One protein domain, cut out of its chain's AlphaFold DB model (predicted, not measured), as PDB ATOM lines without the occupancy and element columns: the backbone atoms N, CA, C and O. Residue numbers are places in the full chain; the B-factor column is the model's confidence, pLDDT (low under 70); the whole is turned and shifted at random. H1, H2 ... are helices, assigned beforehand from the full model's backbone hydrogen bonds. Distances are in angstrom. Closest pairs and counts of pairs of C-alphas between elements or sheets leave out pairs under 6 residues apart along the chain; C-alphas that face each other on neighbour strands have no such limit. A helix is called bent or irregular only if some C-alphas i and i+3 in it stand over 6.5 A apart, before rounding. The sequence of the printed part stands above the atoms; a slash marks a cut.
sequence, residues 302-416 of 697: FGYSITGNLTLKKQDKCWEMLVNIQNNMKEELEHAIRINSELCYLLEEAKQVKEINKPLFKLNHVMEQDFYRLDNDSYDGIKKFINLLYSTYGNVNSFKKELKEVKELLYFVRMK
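This is residues 302 to 416 of the 697 residues of an uncharacterized protein of Halothermothrix orenii (strain H 168 / OCM 544 / DSM 9562) (UniProt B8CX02). A long bent helix, H1, runs along most of a slim domain, and H2, H3 and H4 follow one another back along it in a row. H5 crosses over H3 and reaches H1b, the second arm of H1, with its last turns. The printed part has 115 residues with five named helices, H1 to H5 in chain order, and no named strand; the class is all helix, and the helix packing is part aligned, part crossed. The whole is only just compact, close to loose, with a radius of gyration of the C-alphas of 15.9 A, and its outline of 53 by 26 by 25 A is only just a rod.

After residues 302 to 311 look for H1, residues 312 to 346, the hub, which touches four helices. By its hydrogen bonds it was assigned as one helix, but it is bent: C-alphas 328 and 331 are 7.0 A apart, and its arms H1a, residues 312 to 328, and H1b, residues 331 to 346, stand at a shallow tilt of 32 degrees. H2, residues 350 to 356, forms a helical hairpin with H1b, closest at the C-alphas of Cys 344 and Ala 350, 5.0 A. H3, residues 358 to 367, touches residues 333 to 337 of H1b, opposite ways at 22 degrees, a shallow tilt; the closest C-alphas, of Leu 333 and Leu 360, are 6.3 A apart. H4, residues 378 to 393, makes a helical hairpin with H3, closest at the C-alphas of Val 366 and Leu 388, 6.8 A. H4 also touches H1a at a steep tilt of 52 degrees, with the C-alphas of Asp 316 and Ser 378 closest, 5.5 A. H5, residues 396 to 414, touches H4 only at the corner, is about perpendicular to H3 at 74 degrees, closest at the C-alphas of Pro 359 and Val 406, 5.9 A, and touches H1b at the C-alphas of Ala 336 and Val 413, 6.2 A. Every O i to N i+4 pair is within hydrogen-bond range in H1a, H1b, H3 and H4, against 14 of 15 in H5 and 1 of 3 in H2, where 2 of 4 O i to N i+3 pairs are.

Find C-alpha 312 at (-56.381, 44.273, -16.434); from there H1a runs 24.4 A and H1b 22.5 A. H2 is irregular, C-alphas 351 and 354 being 7.2 A apart. H3 is 14.4 A long and H4 21.7 A. H5 runs 26.0 A to C-alpha 414 at (-83.164, 40.852, -41.652).

The C-alphas of Thr 311 and Glu 348 are the farthest apart, 53.4 A. The printed part has no cut and no long link. No printed residue is under 70 in pLDDT.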
ATOM      1  N   PHE A 302     -68.160  37.528 -32.857       92.50
ATOM      2  CA  PHE A 302     -68.935  38.765 -32.977       92.50
ATOM      3  C   PHE A 302     -68.221  39.857 -33.794       92.50
ATOM      4  O   PHE A 302     -68.720  40.973 -33.887       92.50
ATOM      5  N   GLY A 303     -67.076  39.547 -34.414       92.31
ATOM      6  CA  GLY A 303     -66.308  40.494 -35.232       92.31
ATOM      7  C   GLY A 303     -65.370  41.405 -34.436       92.31
ATOM      8  O   GLY A 303     -64.732  42.279 -35.019       92.31
ATOM      9  N   TYR A 304     -65.233  41.192 -33.127       92.88
ATOM     10  CA  TYR A 304     -64.294  41.930 -32.289       92.88
ATOM     11  C   TYR A 304     -62.939  41.226 -32.239       92.88
ATOM     12  O   TYR A 304     -62.848  40.000 -32.267       92.88
ATOM     13  N   SER A 305     -61.856  41.996 -32.124       87.56
ATOM     14  CA  SER A 305     -60.522  41.435 -31.907       87.56
ATOM     15  C   SER A 305     -59.832  42.116 -30.730       87.56
ATOM     16  O   SER A 305     -59.721  43.340 -30.662       87.56
ATOM     17  N   ILE A 306     -59.364  41.300 -29.787       86.69
ATOM     18  CA  ILE A 306     -58.461  41.711 -28.716       86.69
ATOM     19  C   ILE A 306     -57.246  40.791 -28.781       86.69
ATOM     20  O   ILE A 306     -57.370  39.583 -28.593       86.69
ATOM     21  N   THR A 307     -56.073  41.358 -29.055       82.06
ATOM     22  CA  THR A 307     -54.823  40.609 -29.241       82.06
ATOM     23  C   THR A 307     -53.817  40.845 -28.110       82.06
ATOM     24  O   THR A 307     -53.852  41.841 -27.378       82.06
ATOM     25  N   GLY A 308     -52.886  39.900 -27.972       80.56
ATOM     26  CA  GLY A 308     -51.778  39.930 -27.013       80.56
ATOM     27  C   GLY A 308     -52.135  39.445 -25.604       80.56
ATOM     28  O   GLY A 308     -53.256  39.017 -25.342       80.56
ATOM     29  N   ASN A 309     -51.155  39.548 -24.706       84.44
ATOM     30  CA  ASN A 309     -51.220  38.987 -23.353       84.44
ATOM     31  C   ASN A 309     -52.296  39.651 -22.487       84.44
ATOM     32  O   ASN A 309     -52.586  40.843 -22.673       84.44
ATOM     33  N   LEU A 310     -52.843  38.873 -21.549       87.94
ATOM     34  CA  LEU A 310     -53.812  39.309 -20.548       87.94
ATOM     35  C   LEU A 310     -53.227  40.435 -19.685       87.94
ATOM     36  O   LEU A 310     -52.139  40.324 -19.127       87.94
ATOM     37  N   THR A 311     -53.973  41.532 -19.594       85.62
ATOM     38  CA  THR A 311     -53.724  42.665 -18.689       85.62
ATOM     39  C   THR A 311     -55.077  43.142 -18.177       85.62
ATOM     40  O   THR A 311     -56.079  42.955 -18.874       85.62
ATOM     41  N   LEU A 312     -55.122  43.795 -17.016       84.31
ATOM     42  CA  LEU A 312     -56.381  44.273 -16.434       84.31
ATOM     43  C   LEU A 312     -57.127  45.217 -17.389       84.31
ATOM     44  O   LEU A 312     -58.307  45.022 -17.650       84.31
ATOM     45  N   LYS A 313     -56.400  46.135 -18.042       83.81
ATOM     46  CA  LYS A 313     -56.952  47.043 -19.062       83.81
ATOM     47  C   LYS A 313     -57.633  46.292 -20.207       83.81
ATOM     48  O   LYS A 313     -58.712  46.664 -20.659       83.81
ATOM     49  N   LYS A 314     -56.987  45.241 -20.723       88.19
ATOM     50  CA  LYS A 314     -57.560  44.440 -21.814       88.19
ATOM     51  C   LYS A 314     -58.741  43.600 -21.347       88.19
ATOM     52  O   LYS A 314     -59.656  43.394 -22.136       88.19
ATOM     53  N   GLN A 315     -58.724  43.134 -20.102       91.44
ATOM     54  CA  GLN A 315     -59.858  42.447 -19.496       91.44
ATOM     55  C   GLN A 315     -61.064  43.383 -19.360       91.44
ATOM     56  O   GLN A 315     -62.160  43.016 -19.766       91.44
ATOM     57  N   ASP A 316     -60.854  44.613 -18.888       87.50
ATOM     58  CA  ASP A 316     -61.907  45.628 -18.778       87.50
ATOM     59  C   ASP A 316     -62.488  45.971 -20.152       87.50
ATOM     60  O   ASP A 316     -63.703  45.957 -20.335       87.50
ATOM     61  N   LYS A 317     -61.627  46.137 -21.161       89.12
ATOM     62  CA  LYS A 317     -62.056  46.321 -22.554       89.12
ATOM     63  C   LYS A 317     -62.820  45.111 -23.108       89.12
ATOM     64  O   LYS A 317     -63.775  45.270 -23.862       89.12
ATOM     65  N   CYS A 318     -62.398  43.892 -22.770       93.00
ATOM     66  CA  CYS A 318     -63.101  42.665 -23.150       93.00
ATOM     67  C   CYS A 318     -64.505  42.628 -22.543       93.00
ATOM     68  O   CYS A 318     -65.465  42.283 -23.227       93.00
ATOM     69  N   TRP A 319     -64.628  43.015 -21.276       93.81
ATOM     70  CA  TRP A 319     -65.904  43.095 -20.583       93.81
ATOM     71  C   TRP A 319     -66.823  44.163 -21.176       93.81
ATOM     72  O   TRP A 319     -67.980  43.875 -21.463       93.81
ATOM     73  N   GLU A 320     -66.293  45.348 -21.470       91.69
ATOM     74  CA  GLU A 320     -67.020  46.405 -22.178       91.69
ATOM     75  C   GLU A 320     -67.571  45.910 -23.527       91.69
ATOM     76  O   GLU A 320     -68.744  46.115 -23.837       91.69
ATOM     77  N   MET A 321     -66.763  45.185 -24.310       95.00
ATOM     78  CA  MET A 321     -67.221  44.578 -25.566       95.00
ATOM     79  C   MET A 321     -68.351  43.567 -25.352       95.00
ATOM     80  O   MET A 321     -69.296  43.556 -26.137       95.00
ATOM     81  N   LEU A 322     -68.285  42.734 -24.308       95.56
ATOM     82  CA  LEU A 322     -69.350  41.778 -23.981       95.56
ATOM     83  C   LEU A 322     -70.651  42.484 -23.583       95.56
ATOM     84  O   LEU A 322     -71.713  42.101 -24.068       95.56
ATOM     85  N   VAL A 323     -70.574  43.540 -22.768       94.19
ATOM     86  CA  VAL A 323     -71.736  44.375 -22.417       94.19
ATOM     87  C   VAL A 323     -72.338  45.024 -23.669       94.19
ATOM     88  O   VAL A 323     -73.550  44.997 -23.862       94.19
ATOM     89  N   ASN A 324     -71.509  45.536 -24.580       93.06
ATOM     90  CA  ASN A 324     -71.985  46.110 -25.842       93.06
ATOM     91  C   ASN A 324     -72.632  45.063 -26.761       93.06
ATOM     92  O   ASN A 324     -73.656  45.342 -27.382       93.06
ATOM     93  N   ILE A 325     -72.069  43.852 -26.845       94.75
ATOM     94  CA  ILE A 325     -72.689  42.734 -27.574       94.75
ATOM     95  C   ILE A 325     -74.067  42.433 -26.990       94.75
ATOM     96  O   ILE A 325     -75.025  42.304 -27.748       94.75
ATOM     97  N   GLN A 326     -74.176  42.350 -25.665       95.31
ATOM     98  CA  GLN A 326     -75.434  42.065 -24.993       95.31
ATOM     99  C   GLN A 326     -76.502  43.124 -25.310       95.31
ATOM    100  O   GLN A 326     -77.592  42.760 -25.757       95.31
ATOM    101  N   ASN A 327     -76.165  44.410 -25.184       91.88
ATOM    102  CA  ASN A 327     -77.077  45.515 -25.487       91.88
ATOM    103  C   ASN A 327     -77.572  45.478 -26.941       91.88
ATOM    104  O   ASN A 327     -78.753  45.684 -27.199       91.88
ATOM    105  N   ASN A 328     -76.683  45.170 -27.890       91.44
ATOM    106  CA  ASN A 328     -77.030  45.126 -29.312       91.44
ATOM    107  C   ASN A 328     -77.860  43.890 -29.693       91.44
ATOM    108  O   ASN A 328     -78.678  43.952 -30.605       91.44
ATOM    109  N   MET A 329     -77.629  42.753 -29.031       93.12
ATOM    110  CA  MET A 329     -78.251  41.482 -29.407       93.12
ATOM    111  C   MET A 329     -79.624  41.274 -28.772       93.12
ATOM    112  O   MET A 329     -80.436  40.567 -29.358       93.12
ATOM    113  N   LYS A 330     -79.896  41.848 -27.594       91.12
ATOM    114  CA  LYS A 330     -81.117  41.559 -26.828       91.12
ATOM    115  C   LYS A 330     -82.396  41.812 -27.635       91.12
ATOM    116  O   LYS A 330     -83.161  40.885 -27.892       91.12
ATOM    117  N   GLU A 331     -82.584  43.045 -28.103       91.81
ATOM    118  CA  GLU A 331     -83.773  43.420 -28.883       91.81
ATOM    119  C   GLU A 331     -83.855  42.648 -30.202       91.81
ATOM    120  O   GLU A 331     -84.936  42.276 -30.664       91.81
ATOM    121  N   GLU A 332     -82.702  42.374 -30.813       95.12
ATOM    122  CA  GLU A 332     -82.645  41.661 -32.078       95.12
ATOM    123  C   GLU A 332     -83.088  40.197 -31.938       95.12
ATOM    124  O   GLU A 332     -83.842  39.687 -32.774       95.12
ATOM    125  N   LEU A 333     -82.657  39.524 -30.868       96.75
ATOM    126  CA  LEU A 333     -83.047  38.149 -30.566       96.75
ATOM    127  C   LEU A 333     -84.542  38.059 -30.264       96.75
ATOM    128  O   LEU A 333     -85.224  37.217 -30.851       96.75
ATOM    129  N   GLU A 334     -85.065  38.949 -29.418       95.06
ATOM    130  CA  GLU A 334     -86.498  39.027 -29.113       95.06
ATOM    131  C   GLU A 334     -87.329  39.256 -30.387       95.06
ATOM    132  O   GLU A 334     -88.328  38.566 -30.632       95.06
ATOM    133  N   HIS A 335     -86.883  40.172 -31.253       95.69
ATOM    134  CA  HIS A 335     -87.532  40.438 -32.531       95.69
ATOM    135  C   HIS A 335     -87.538  39.202 -33.440       95.69
ATOM    136  O   HIS A 335     -88.593  38.827 -33.959       95.69
ATOM    137  N   ALA A 336     -86.392  38.540 -33.611       96.88
ATOM    138  CA  ALA A 336     -86.284  37.353 -34.452       96.88
ATOM    139  C   ALA A 336     -87.143  36.189 -33.932       96.88
ATOM    140  O   ALA A 336     -87.829  35.534 -34.719       96.88
ATOM    141  N   ILE A 337     -87.180  35.972 -32.611       97.00
ATOM    142  CA  ILE A 337     -88.039  34.967 -31.964       97.00
ATOM    143  C   ILE A 337     -89.512  35.225 -32.294       97.00
ATOM    144  O   ILE A 337     -90.235  34.292 -32.671       97.00
ATOM    145  N   ARG A 338     -89.969  36.479 -32.181       97.12
ATOM    146  CA  ARG A 338     -91.348  36.871 -32.504       97.12
ATOM    147  C   ARG A 338     -91.661  36.628 -33.978       97.12
ATOM    148  O   ARG A 338     -92.634  35.942 -34.278       97.12
ATOM    149  N   ILE A 339     -90.813  37.118 -34.883       96.75
ATOM    150  CA  ILE A 339     -91.017  36.979 -36.332       96.75
ATOM    151  C   ILE A 339     -91.051  35.507 -36.760       96.75
ATOM    152  O   ILE A 339     -91.923  35.109 -37.532       96.75
ATOM    153  N   ASN A 340     -90.151  34.675 -36.237       95.94
ATOM    154  CA  ASN A 340     -90.150  33.244 -36.537       95.94
ATOM    155  C   ASN A 340     -91.396  32.542 -35.991       95.94
ATOM    156  O   ASN A 340     -91.937  31.650 -36.642       95.94
ATOM    157  N   SER A 341     -91.876  32.952 -34.815       95.81
ATOM    158  CA  SER A 341     -93.105  32.410 -34.233       95.81
ATOM    159  C   SER A 341     -94.317  32.759 -35.098       95.81
ATOM    160  O   SER A 341     -95.081  31.867 -35.458       95.81
ATOM    161  N   GLU A 342     -94.460  34.026 -35.500       96.44
ATOM    162  CA  GLU A 342     -95.505  34.486 -36.428       96.44
ATOM    163  C   GLU A 342     -95.459  33.723 -37.753       96.44
ATOM    164  O   GLU A 342     -96.491  33.244 -38.223       96.44
ATOM    165  N   LEU A 343     -94.264  33.536 -38.322       96.38
ATOM    166  CA  LEU A 343     -94.074  32.758 -39.542       96.38
ATOM    167  C   LEU A 343     -94.598  31.324 -39.388       96.38
ATOM    168  O   LEU A 343     -95.358  30.865 -40.236       96.38
ATOM    169  N   CYS A 344     -94.253  30.629 -38.301       95.81
ATOM    170  CA  CYS A 344     -94.768  29.284 -38.041       95.81
ATOM    171  C   CYS A 344     -96.300  29.252 -37.995       95.81
ATOM    172  O   CYS A 344     -96.899  28.315 -38.516       95.81
ATOM    173  N   TYR A 345     -96.949  30.257 -37.401       95.25
ATOM    174  CA  TYR A 345     -98.413  30.331 -37.381       95.25
ATOM    175  C   TYR A 345     -99.001  30.581 -38.774       95.25
ATOM    176  O   TYR A 345     -99.945  29.894 -39.160       95.25
ATOM    177  N   LEU A 346     -98.426  31.508 -39.548       95.19
ATOM    178  CA  LEU A 346     -98.865  31.810 -40.918       95.19
ATOM    179  C   LEU A 346     -98.742  30.595 -41.847       95.19
ATOM    180  O   LEU A 346     -99.585  30.394 -42.721       95.19
ATOM    181  N   LEU A 347     -97.711  29.778 -41.632       95.06
ATOM    182  CA  LEU A 347     -97.435  28.572 -42.407       95.06
ATOM    183  C   LEU A 347     -98.164  27.322 -41.889       95.06
ATOM    184  O   LEU A 347     -97.953  26.246 -42.433       95.06
ATOM    185  N   GLU A 348     -99.036  27.439 -40.879       94.62
ATOM    186  CA  GLU A 348     -99.733  26.304 -40.238       94.62
ATOM    187  C   GLU A 348     -98.776  25.280 -39.573       94.62
ATOM    188  O   GLU A 348     -99.130  24.126 -39.342       94.62
ATOM    189  N   GLU A 349     -97.570  25.711 -39.192       94.44
ATOM    190  CA  GLU A 349     -96.483  24.896 -38.627       94.44
ATOM    191  C   GLU A 349     -96.164  25.254 -37.161       94.44
ATOM    192  O   GLU A 349     -95.020  25.200 -36.706       94.44
ATOM    193  N   ALA A 350     -97.187  25.591 -36.366       93.31
ATOM    194  CA  ALA A 350     -97.041  26.033 -34.970       93.31
ATOM    195  C   ALA A 350     -96.228  25.068 -34.074       93.31
ATOM    196  O   ALA A 350     -95.552  25.494 -33.137       93.31
ATOM    197  N   LYS A 351     -96.229  23.763 -34.382       93.81
ATOM    198  CA  LYS A 351     -95.430  22.747 -33.671       93.81
ATOM    199  C   LYS A 351     -93.913  22.981 -33.763       93.81
ATOM    200  O   LYS A 351     -93.182  22.532 -32.884       93.81
ATOM    201  N   GLN A 352     -93.438  23.694 -34.789       93.81
ATOM    202  CA  GLN A 352     -92.012  23.938 -35.038       93.81
ATOM    203  C   GLN A 352     -91.469  25.188 -34.340       93.81
ATOM    204  O   GLN A 352     -90.254  25.373 -34.309       93.81
ATOM    205  N   VAL A 353     -92.324  26.020 -33.724       94.62
ATOM    206  CA  VAL A 353     -91.917  27.268 -33.043       94.62
ATOM    207  C   VAL A 353     -90.770  27.025 -32.062       94.62
ATOM    208  O   VAL A 353     -89.749  27.707 -32.113       94.62
ATOM    209  N   LYS A 354     -90.906  26.010 -31.196       94.38
ATOM    210  CA  LYS A 354     -89.870  25.669 -30.212       94.38
ATOM    211  C   LYS A 354     -88.583  25.178 -30.867       94.38
ATOM    212  O   LYS A 354     -87.506  25.446 -30.350       94.38
ATOM    213  N   GLU A 355     -88.689  24.435 -31.964       94.38
ATOM    214  CA  GLU A 355     -87.532  23.822 -32.610       94.38
ATOM    215  C   GLU A 355     -86.689  24.853 -33.365       94.38
ATOM    216  O   GLU A 355     -85.466  24.852 -33.232       94.38
ATOM    217  N   ILE A 356     -87.344  25.748 -34.109       94.50
ATOM    218  CA  ILE A 356     -86.705  26.815 -34.887       94.50
ATOM    219  C   ILE A 356     -86.056  27.842 -33.969       94.50
ATOM    220  O   ILE A 356     -84.907  28.219 -34.177       94.50
ATOM    221  N   ASN A 357     -86.763  28.262 -32.919       96.38
ATOM    222  CA  ASN A 357     -86.256  29.287 -32.013       96.38
ATOM    223  C   ASN A 357     -85.311  28.740 -30.938       96.38
ATOM    224  O   ASN A 357     -84.772  29.525 -30.165       96.38
ATOM    225  N   LYS A 358     -85.059  27.424 -30.872       95.81
ATOM    226  CA  LYS A 358     -84.187  26.825 -29.846       95.81
ATOM    227  C   LYS A 358     -82.801  27.491 -29.757       95.81
ATOM    228  O   LYS A 358     -82.400  27.799 -28.633       95.81
ATOM    229  N   PRO A 359     -82.071  27.745 -30.866       95.81
ATOM    230  CA  PRO A 359     -80.771  28.418 -30.795       95.81
ATOM    231  C   PRO A 359     -80.891  29.865 -30.296       95.81
ATOM    232  O   PRO A 359     -80.075  30.309 -29.488       95.81
ATOM    233  N   LEU A 360     -81.944  30.576 -30.720       97.12
ATOM    234  CA  LEU A 360     -82.220  31.953 -30.301       97.12
ATOM    235  C   LEU A 360     -82.543  32.029 -28.809       97.12
ATOM    236  O   LEU A 360     -81.951  32.844 -28.116       97.12
ATOM    237  N   PHE A 361     -83.402  31.146 -28.289       96.75
ATOM    238  CA  PHE A 361     -83.745  31.105 -26.863       96.75
ATOM    239  C   PHE A 361     -82.531  30.850 -25.974       96.75
ATOM    240  O   PHE A 361     -82.396  31.480 -24.930       96.75
ATOM    241  N   LYS A 362     -81.632  29.948 -26.384       96.44
ATOM    242  CA  LYS A 362     -80.394  29.698 -25.640       96.44
ATOM    243  C   LYS A 362     -79.493  30.927 -25.602       96.44
ATOM    244  O   LYS A 362     -78.981  31.256 -24.537       96.44
ATOM    245  N   LEU A 363     -79.311  31.608 -26.738       97.00
ATOM    246  CA  LEU A 363     -78.482  32.810 -26.755       97.00
ATOM    247  C   LEU A 363     -79.144  33.936 -25.962       97.00
ATOM    248  O   LEU A 363     -78.470  34.613 -25.196       97.00
ATOM    249  N   ASN A 364     -80.461  34.081 -26.088       96.38
ATOM    250  CA  ASN A 364     -81.240  35.057 -25.343       96.38
ATOM    251  C   ASN A 364     -81.099  34.839 -23.832       96.38
ATOM    252  O   ASN A 364     -80.783  35.776 -23.114       96.38
ATOM    253  N   HIS A 365     -81.171  33.588 -23.362       95.25
ATOM    254  CA  HIS A 365     -80.916  33.250 -21.959       95.25
ATOM    255  C   HIS A 365     -79.540  33.733 -21.471       95.25
ATOM    256  O   HIS A 365     -79.428  34.238 -20.354       95.25
ATOM    257  N   VAL A 366     -78.497  33.625 -22.303       95.38
ATOM    258  CA  VAL A 366     -77.156  34.132 -21.967       95.38
ATOM    259  C   VAL A 366     -77.094  35.660 -21.963       95.38
ATOM    260  O   VAL A 366     -76.343  36.219 -21.167       95.38
ATOM    261  N   MET A 367     -77.859  36.332 -22.824       94.44
ATOM    262  CA  MET A 367     -77.837  37.792 -22.997       94.44
ATOM    263  C   MET A 367     -78.811  38.542 -22.071       94.44
ATOM    264  O   MET A 367     -78.643  39.733 -21.835       94.44
ATOM    265  N   GLU A 368     -79.816  37.879 -21.504       93.31
ATOM    266  CA  GLU A 368     -80.822  38.507 -20.631       93.31
ATOM    267  C   GLU A 368     -80.379  38.672 -19.172       93.31
ATOM    268  O   GLU A 368     -81.136  39.195 -18.361       93.31
ATOM    269  N   GLN A 369     -79.175  38.228 -18.810       93.62
ATOM    270  CA  GLN A 369     -78.732  38.247 -17.417       93.62
ATOM    271  C   GLN A 369     -78.418  39.659 -16.910       93.62
ATOM    272  O   GLN A 369     -77.794  40.460 -17.597       93.62
ATOM    273  N   ASP A 370     -78.726  39.936 -15.645       91.44
ATOM    274  CA  ASP A 370     -78.557  41.281 -15.068       91.44
ATOM    275  C   ASP A 370     -77.099  41.651 -14.737       91.44
ATOM    276  O   ASP A 370     -76.804  42.779 -14.329       91.44
ATOM    277  N   PHE A 371     -76.155  40.715 -14.887       91.62
ATOM    278  CA  PHE A 371     -74.754  40.962 -14.549       91.62
ATOM    279  C   PHE A 371     -73.970  41.711 -15.642       91.62
ATOM    280  O   PHE A 371     -72.830  42.089 -15.377       91.62
ATOM    281  N   TYR A 372     -74.535  41.977 -16.828       91.06
ATOM    282  CA  TYR A 372     -73.889  42.790 -17.874       91.06
ATOM    283  C   TYR A 372     -73.979  44.285 -17.563       91.06
ATOM    284  O   TYR A 372     -74.799  45.013 -18.115       91.06
ATOM    285  N   ARG A 373     -73.120  44.761 -16.662       87.25
ATOM    286  CA  ARG A 373     -73.024  46.181 -16.327       87.25
ATOM    287  C   ARG A 373     -71.570  46.631 -16.291       87.25
ATOM    288  O   ARG A 373     -70.699  45.888 -15.843       87.25
ATOM    289  N   LEU A 374     -71.306  47.855 -16.748       84.38
ATOM    290  CA  LEU A 374     -69.951  48.422 -16.765       84.38
ATOM    291  C   LEU A 374     -69.423  48.753 -15.360       84.38
ATOM    292  O   LEU A 374     -68.215  48.854 -15.179       84.38
ATOM    293  N   ASP A 375     -70.307  48.912 -14.372       76.38
ATOM    294  CA  ASP A 375     -69.943  49.113 -12.966       76.38
ATOM    295  C   ASP A 375     -69.650  47.801 -12.215       76.38
ATOM    296  O   ASP A 375     -69.195  47.844 -11.070       76.38
ATOM    297  N   ASN A 376     -69.866  46.645 -12.855       82.62
ATOM    298  CA  ASN A 376     -69.459  45.352 -12.317       82.62
ATOM    299  C   ASN A 376     -67.969  45.093 -12.546       82.62
ATOM    300  O   ASN A 376     -67.370  45.510 -13.538       82.62
ATOM    301  N   ASP A 377     -67.381  44.334 -11.626       84.88
ATOM    302  CA  ASP A 377     -66.005  43.871 -11.728       84.88
ATOM    303  C   ASP A 377     -65.816  42.980 -12.965       84.88
ATOM    304  O   ASP A 377     -66.505  41.973 -13.112       84.88
ATOM    305  N   SER A 378     -64.882  43.329 -13.862       90.06
ATOM    306  CA  SER A 378     -64.719  42.568 -15.110       90.06
ATOM    307  C   SER A 378     -64.184  41.151 -14.896       90.06
ATOM    308  O   SER A 378     -64.416  40.296 -15.749       90.06
ATOM    309  N   TYR A 379     -63.506  40.865 -13.776       90.75
ATOM    310  CA  TYR A 379     -63.101  39.498 -13.443       90.75
ATOM    311  C   TYR A 379     -64.332  38.663 -13.097       90.75
ATOM    312  O   TYR A 379     -64.543  37.604 -13.692       90.75
ATOM    313  N   ASP A 380     -65.181  39.168 -12.202       90.62
ATOM    314  CA  ASP A 380     -66.414  38.481 -11.809       90.62
ATOM    315  C   ASP A 380     -67.403  38.378 -12.985       90.62
ATOM    316  O   ASP A 380     -67.960  37.311 -13.241       90.62
ATOM    317  N   GLY A 381     -67.556  39.452 -13.765       93.44
ATOM    318  CA  GLY A 381     -68.406  39.499 -14.956       93.44
ATOM    319  C   GLY A 381     -67.999  38.473 -16.014       93.44
ATOM    320  O   GLY A 381     -68.835  37.686 -16.463       93.44
ATOM    321  N   ILE A 382     -66.708  38.407 -16.365       94.81
ATOM    322  CA  ILE A 382     -66.200  37.416 -17.327       94.81
ATOM    323  C   ILE A 382     -66.341  35.994 -16.779       94.81
ATOM    324  O   ILE A 382     -66.763  35.099 -17.508       94.81
ATOM    325  N   LYS A 383     -66.034  35.770 -15.499       94.75
ATOM    326  CA  LYS A 383     -66.156  34.446 -14.877       94.75
ATOM    327  C   LYS A 383     -67.605  33.957 -14.877       94.75
ATOM    328  O   LYS A 383     -67.867  32.813 -15.246       94.75
ATOM    329  N   LYS A 384     -68.560  34.823 -14.521       95.62
ATOM    330  CA  LYS A 384     -70.003  34.540 -14.601       95.62
ATOM    331  C   LYS A 384     -70.442  34.259 -16.033       95.62
ATOM    332  O   LYS A 384     -71.132  33.267 -16.259       95.62
ATOM    333  N   PHE A 385     -69.996  35.071 -16.990       96.31
ATOM    334  CA  PHE A 385     -70.280  34.878 -18.410       96.31
ATOM    335  C   PHE A 385     -69.792  33.519 -18.923       96.31
ATOM    336  O   PHE A 385     -70.570  32.759 -19.497       96.31
ATOM    337  N   ILE A 386     -68.525  33.179 -18.675       95.12
ATOM    338  CA  ILE A 386     -67.928  31.911 -19.104       95.12
ATOM    339  C   ILE A 386     -68.639  30.728 -18.442       95.12
ATOM    340  O   ILE A 386     -69.037  29.794 -19.136       95.12
ATOM    341  N   ASN A 387     -68.889  30.785 -17.131       95.19
ATOM    342  CA  ASN A 387     -69.620  29.731 -16.424       95.19
ATOM    343  C   ASN A 387     -71.033  29.522 -16.983       95.19
ATOM    344  O   ASN A 387     -71.462  28.380 -17.148       95.19
ATOM    345  N   LEU A 388     -71.742  30.604 -17.311       96.50
ATOM    346  CA  LEU A 388     -73.070  30.538 -17.917       96.50
ATOM    347  C   LEU A 388     -73.033  29.967 -19.338       96.50
ATOM    348  O   LEU A 388     -73.895  29.178 -19.733       96.50
ATOM    349  N   LEU A 389     -72.021  30.337 -20.120       95.81
ATOM    350  CA  LEU A 389     -71.819  29.778 -21.449       95.81
ATOM    351  C   LEU A 389     -71.555  28.271 -21.362       95.81
ATOM    352  O   LEU A 389     -72.141  27.498 -22.121       95.81
ATOM    353  N   TYR A 390     -70.739  27.838 -20.403       94.88
ATOM    354  CA  TYR A 390     -70.487  26.425 -20.143       94.88
ATOM    355  C   TYR A 390     -71.726  25.669 -19.669       94.88
ATOM    356  O   TYR A 390     -71.978  24.573 -20.163       94.88
ATOM    357  N   SER A 391     -72.527  26.232 -18.764       96.19
ATOM    358  CA  SER A 391     -73.759  25.575 -18.315       96.19
ATOM    359  C   SER A 391     -74.804  25.465 -19.433       96.19
ATOM    360  O   SER A 391     -75.544  24.485 -19.484       96.19
ATOM    361  N   THR A 392     -74.830  26.424 -20.365       96.25
ATOM    362  CA  THR A 392     -75.816  26.474 -21.459       96.25
ATOM    363  C   THR A 392     -75.406  25.640 -22.680       96.25
ATOM    364  O   THR A 392     -76.243  24.973 -23.297       96.25
ATOM    365  N   TYR A 393     -74.122  25.669 -23.052       95.94
ATOM    366  CA  TYR A 393     -73.608  25.073 -24.296       95.94
ATOM    367  C   TYR A 393     -72.618  23.923 -24.075       95.94
ATOM    368  O   TYR A 393     -72.241  23.237 -25.027       95.94
ATOM    369  N   GLY A 394     -72.157  23.707 -22.846       95.12
ATOM    370  CA  GLY A 394     -71.173  22.685 -22.491       95.12
ATOM    371  C   GLY A 394     -69.728  23.045 -22.843       95.12
ATOM    372  O   GLY A 394     -68.826  22.638 -22.121       95.12
ATOM    373  N   ASN A 395     -69.479  23.785 -23.931       93.75
ATOM    374  CA  ASN A 395     -68.166  24.348 -24.270       93.75
ATOM    375  C   ASN A 395     -68.238  25.440 -25.356       93.75
ATOM    376  O   ASN A 395     -69.252  25.610 -26.038       93.75
ATOM    377  N   VAL A 396     -67.116  26.139 -25.560       93.56
ATOM    378  CA  VAL A 396     -66.977  27.222 -26.551       93.56
ATOM    379  C   VAL A 396     -67.173  26.743 -27.994       93.56
ATOM    380  O   VAL A 396     -67.746  27.469 -28.800       93.56
ATOM    381  N   ASN A 397     -66.754  25.527 -28.357       93.25
ATOM    382  CA  ASN A 397     -66.931  25.022 -29.726       93.25
ATOM    383  C   ASN A 397     -68.407  24.733 -30.044       93.25
ATOM    384  O   ASN A 397     -68.877  25.063 -31.134       93.25
ATOM    385  N   SER A 398     -69.150  24.175 -29.087       94.44
ATOM    386  CA  SER A 398     -70.602  24.003 -29.174       94.44
ATOM    387  C   SER A 398     -71.304  25.353 -29.310       94.44
ATOM    388  O   SER A 398     -72.127  25.520 -30.209       94.44
ATOM    389  N   PHE A 399     -70.916  26.341 -28.494       95.88
ATOM    390  CA  PHE A 399     -71.408  27.715 -28.613       95.88
ATOM    391  C   PHE A 399     -71.162  28.286 -30.015       95.88
ATOM    392  O   PHE A 399     -72.089  28.786 -30.641       95.88
ATOM    393  N   LYS A 400     -69.946  28.150 -30.559       94.88
ATOM    394  CA  LYS A 400     -69.608  28.618 -31.914       94.88
ATOM    395  C   LYS A 400     -70.489  27.996 -32.990       94.88
ATOM    396  O   LYS A 400     -70.902  28.688 -33.917       94.88
ATOM    397  N   LYS A 401     -70.758  26.693 -32.890       93.25
ATOM    398  CA  LYS A 401     -71.629  25.992 -33.837       93.25
ATOM    399  C   LYS A 401     -73.058  26.536 -33.774       93.25
ATOM    400  O   LYS A 401     -73.600  26.894 -34.813       93.25
ATOM    401  N   GLU A 402     -73.630  26.655 -32.578       94.19
ATOM    402  CA  GLU A 402     -74.993  27.175 -32.403       94.19
ATOM    403  C   GLU A 402     -75.098  28.672 -32.748       94.19
ATOM    404  O   GLU A 402     -76.100  29.108 -33.305       94.19
ATOM    405  N   LEU A 403     -74.048  29.463 -32.511       95.50
ATOM    406  CA  LEU A 403     -74.008  30.878 -32.888       95.50
ATOM    407  C   LEU A 403     -74.059  31.073 -34.411       95.50
ATOM    408  O   LEU A 403     -74.630  32.058 -34.878       95.50
ATOM    409  N   LYS A 404     -73.503  30.146 -35.204       93.62
ATOM    410  CA  LYS A 404     -73.672  30.171 -36.669       93.62
ATOM    411  C   LYS A 404     -75.138  30.000 -37.054       93.62
ATOM    412  O   LYS A 404     -75.631  30.780 -37.857       93.62
ATOM    413  N   GLU A 405     -75.842  29.053 -36.435       93.62
ATOM    414  CA  GLU A 405     -77.283  28.862 -36.660       93.62
ATOM    415  C   GLU A 405     -78.080  30.114 -36.268       93.62
ATOM    416  O   GLU A 405     -78.947  30.553 -37.019       93.62
ATOM    417  N   VAL A 406     -77.743  30.752 -35.139       95.88
ATOM    418  CA  VAL A 406     -78.348  32.034 -34.745       95.88
ATOM    419  C   VAL A 406     -78.134  33.106 -35.814       95.88
ATOM    420  O   VAL A 406     -79.084  33.788 -36.183       95.88
ATOM    421  N   LYS A 407     -76.916  33.252 -36.345       94.62
ATOM    422  CA  LYS A 407     -76.626  34.241 -37.393       94.62
ATOM    423  C   LYS A 407     -77.429  33.999 -38.669       94.62
ATOM    424  O   LYS A 407     -77.913  34.969 -39.244       94.62
ATOM    425  N   GLU A 408     -77.601  32.745 -39.084       94.38
ATOM    426  CA  GLU A 408     -78.442  32.391 -40.236       94.38
ATOM    427  C   GLU A 408     -79.909  32.776 -39.996       94.38
ATOM    428  O   GLU A 408     -80.530  33.412 -40.848       94.38
ATOM    429  N   LEU A 409     -80.446  32.489 -38.804       95.75
ATOM    430  CA  LEU A 409     -81.811  32.875 -38.430       95.75
ATOM    431  C   LEU A 409     -81.994  34.399 -38.406       95.75
ATOM    432  O   LEU A 409     -82.975  34.915 -38.942       95.75
ATOM    433  N   LEU A 410     -81.044  35.132 -37.821       95.56
ATOM    434  CA  LEU A 410     -81.063  36.596 -37.813       95.56
ATOM    435  C   LEU A 410     -80.981  37.154 -39.237       95.56
ATOM    436  O   LEU A 410     -81.741  38.053 -39.596       95.56
ATOM    437  N   TYR A 411     -80.112  36.596 -40.079       94.94
ATOM    438  CA  TYR A 411     -80.004  36.981 -41.483       94.94
ATOM    439  C   TYR A 411     -81.316  36.744 -42.244       94.94
ATOM    440  O   TYR A 411     -81.777  37.632 -42.966       94.94
ATOM    441  N   PHE A 412     -81.957  35.590 -42.043       95.38
ATOM    442  CA  PHE A 412     -83.245  35.256 -42.650       95.38
ATOM    443  C   PHE A 412     -84.325  36.301 -42.321       95.38
ATOM    444  O   PHE A 412     -85.050  36.750 -43.215       95.38
ATOM    445  N   VAL A 413     -84.389  36.743 -41.060       95.25
ATOM    446  CA  VAL A 413     -85.312  37.794 -40.605       95.25
ATOM    447  C   VAL A 413     -84.936  39.162 -41.186       95.25
ATOM    448  O   VAL A 413     -85.795  39.844 -41.747       95.25
ATOM    449  N   ARG A 414     -83.655  39.559 -41.129       94.75
ATOM    450  CA  ARG A 414     -83.164  40.852 -41.652       94.75
ATOM    451  C   ARG A 414     -83.454  41.027 -43.144       94.75
ATOM    452  O   ARG A 414     -83.865  42.106 -43.569       94.75
ATOM    453  N   MET A 415     -83.295  39.964 -43.932       93.94
ATOM    454  CA  MET A 415     -83.582  39.967 -45.371       93.94
ATOM    455  C   MET A 415     -85.079  39.896 -45.702       93.94
ATOM    456  O   MET A 415     -85.444  39.908 -46.875       93.94
ATOM    457  N   LYS A 416     -85.958  39.844 -44.692       94.31
ATOM    458  CA  LYS A 416     -87.414  39.692 -44.841       94.31
ATOM    459  C   LYS A 416     -87.818  38.418 -45.596       94.31
ATOM    460  O   LYS A 416     -88.904  38.360 -46.181       94.31
TER     461      LYS A 416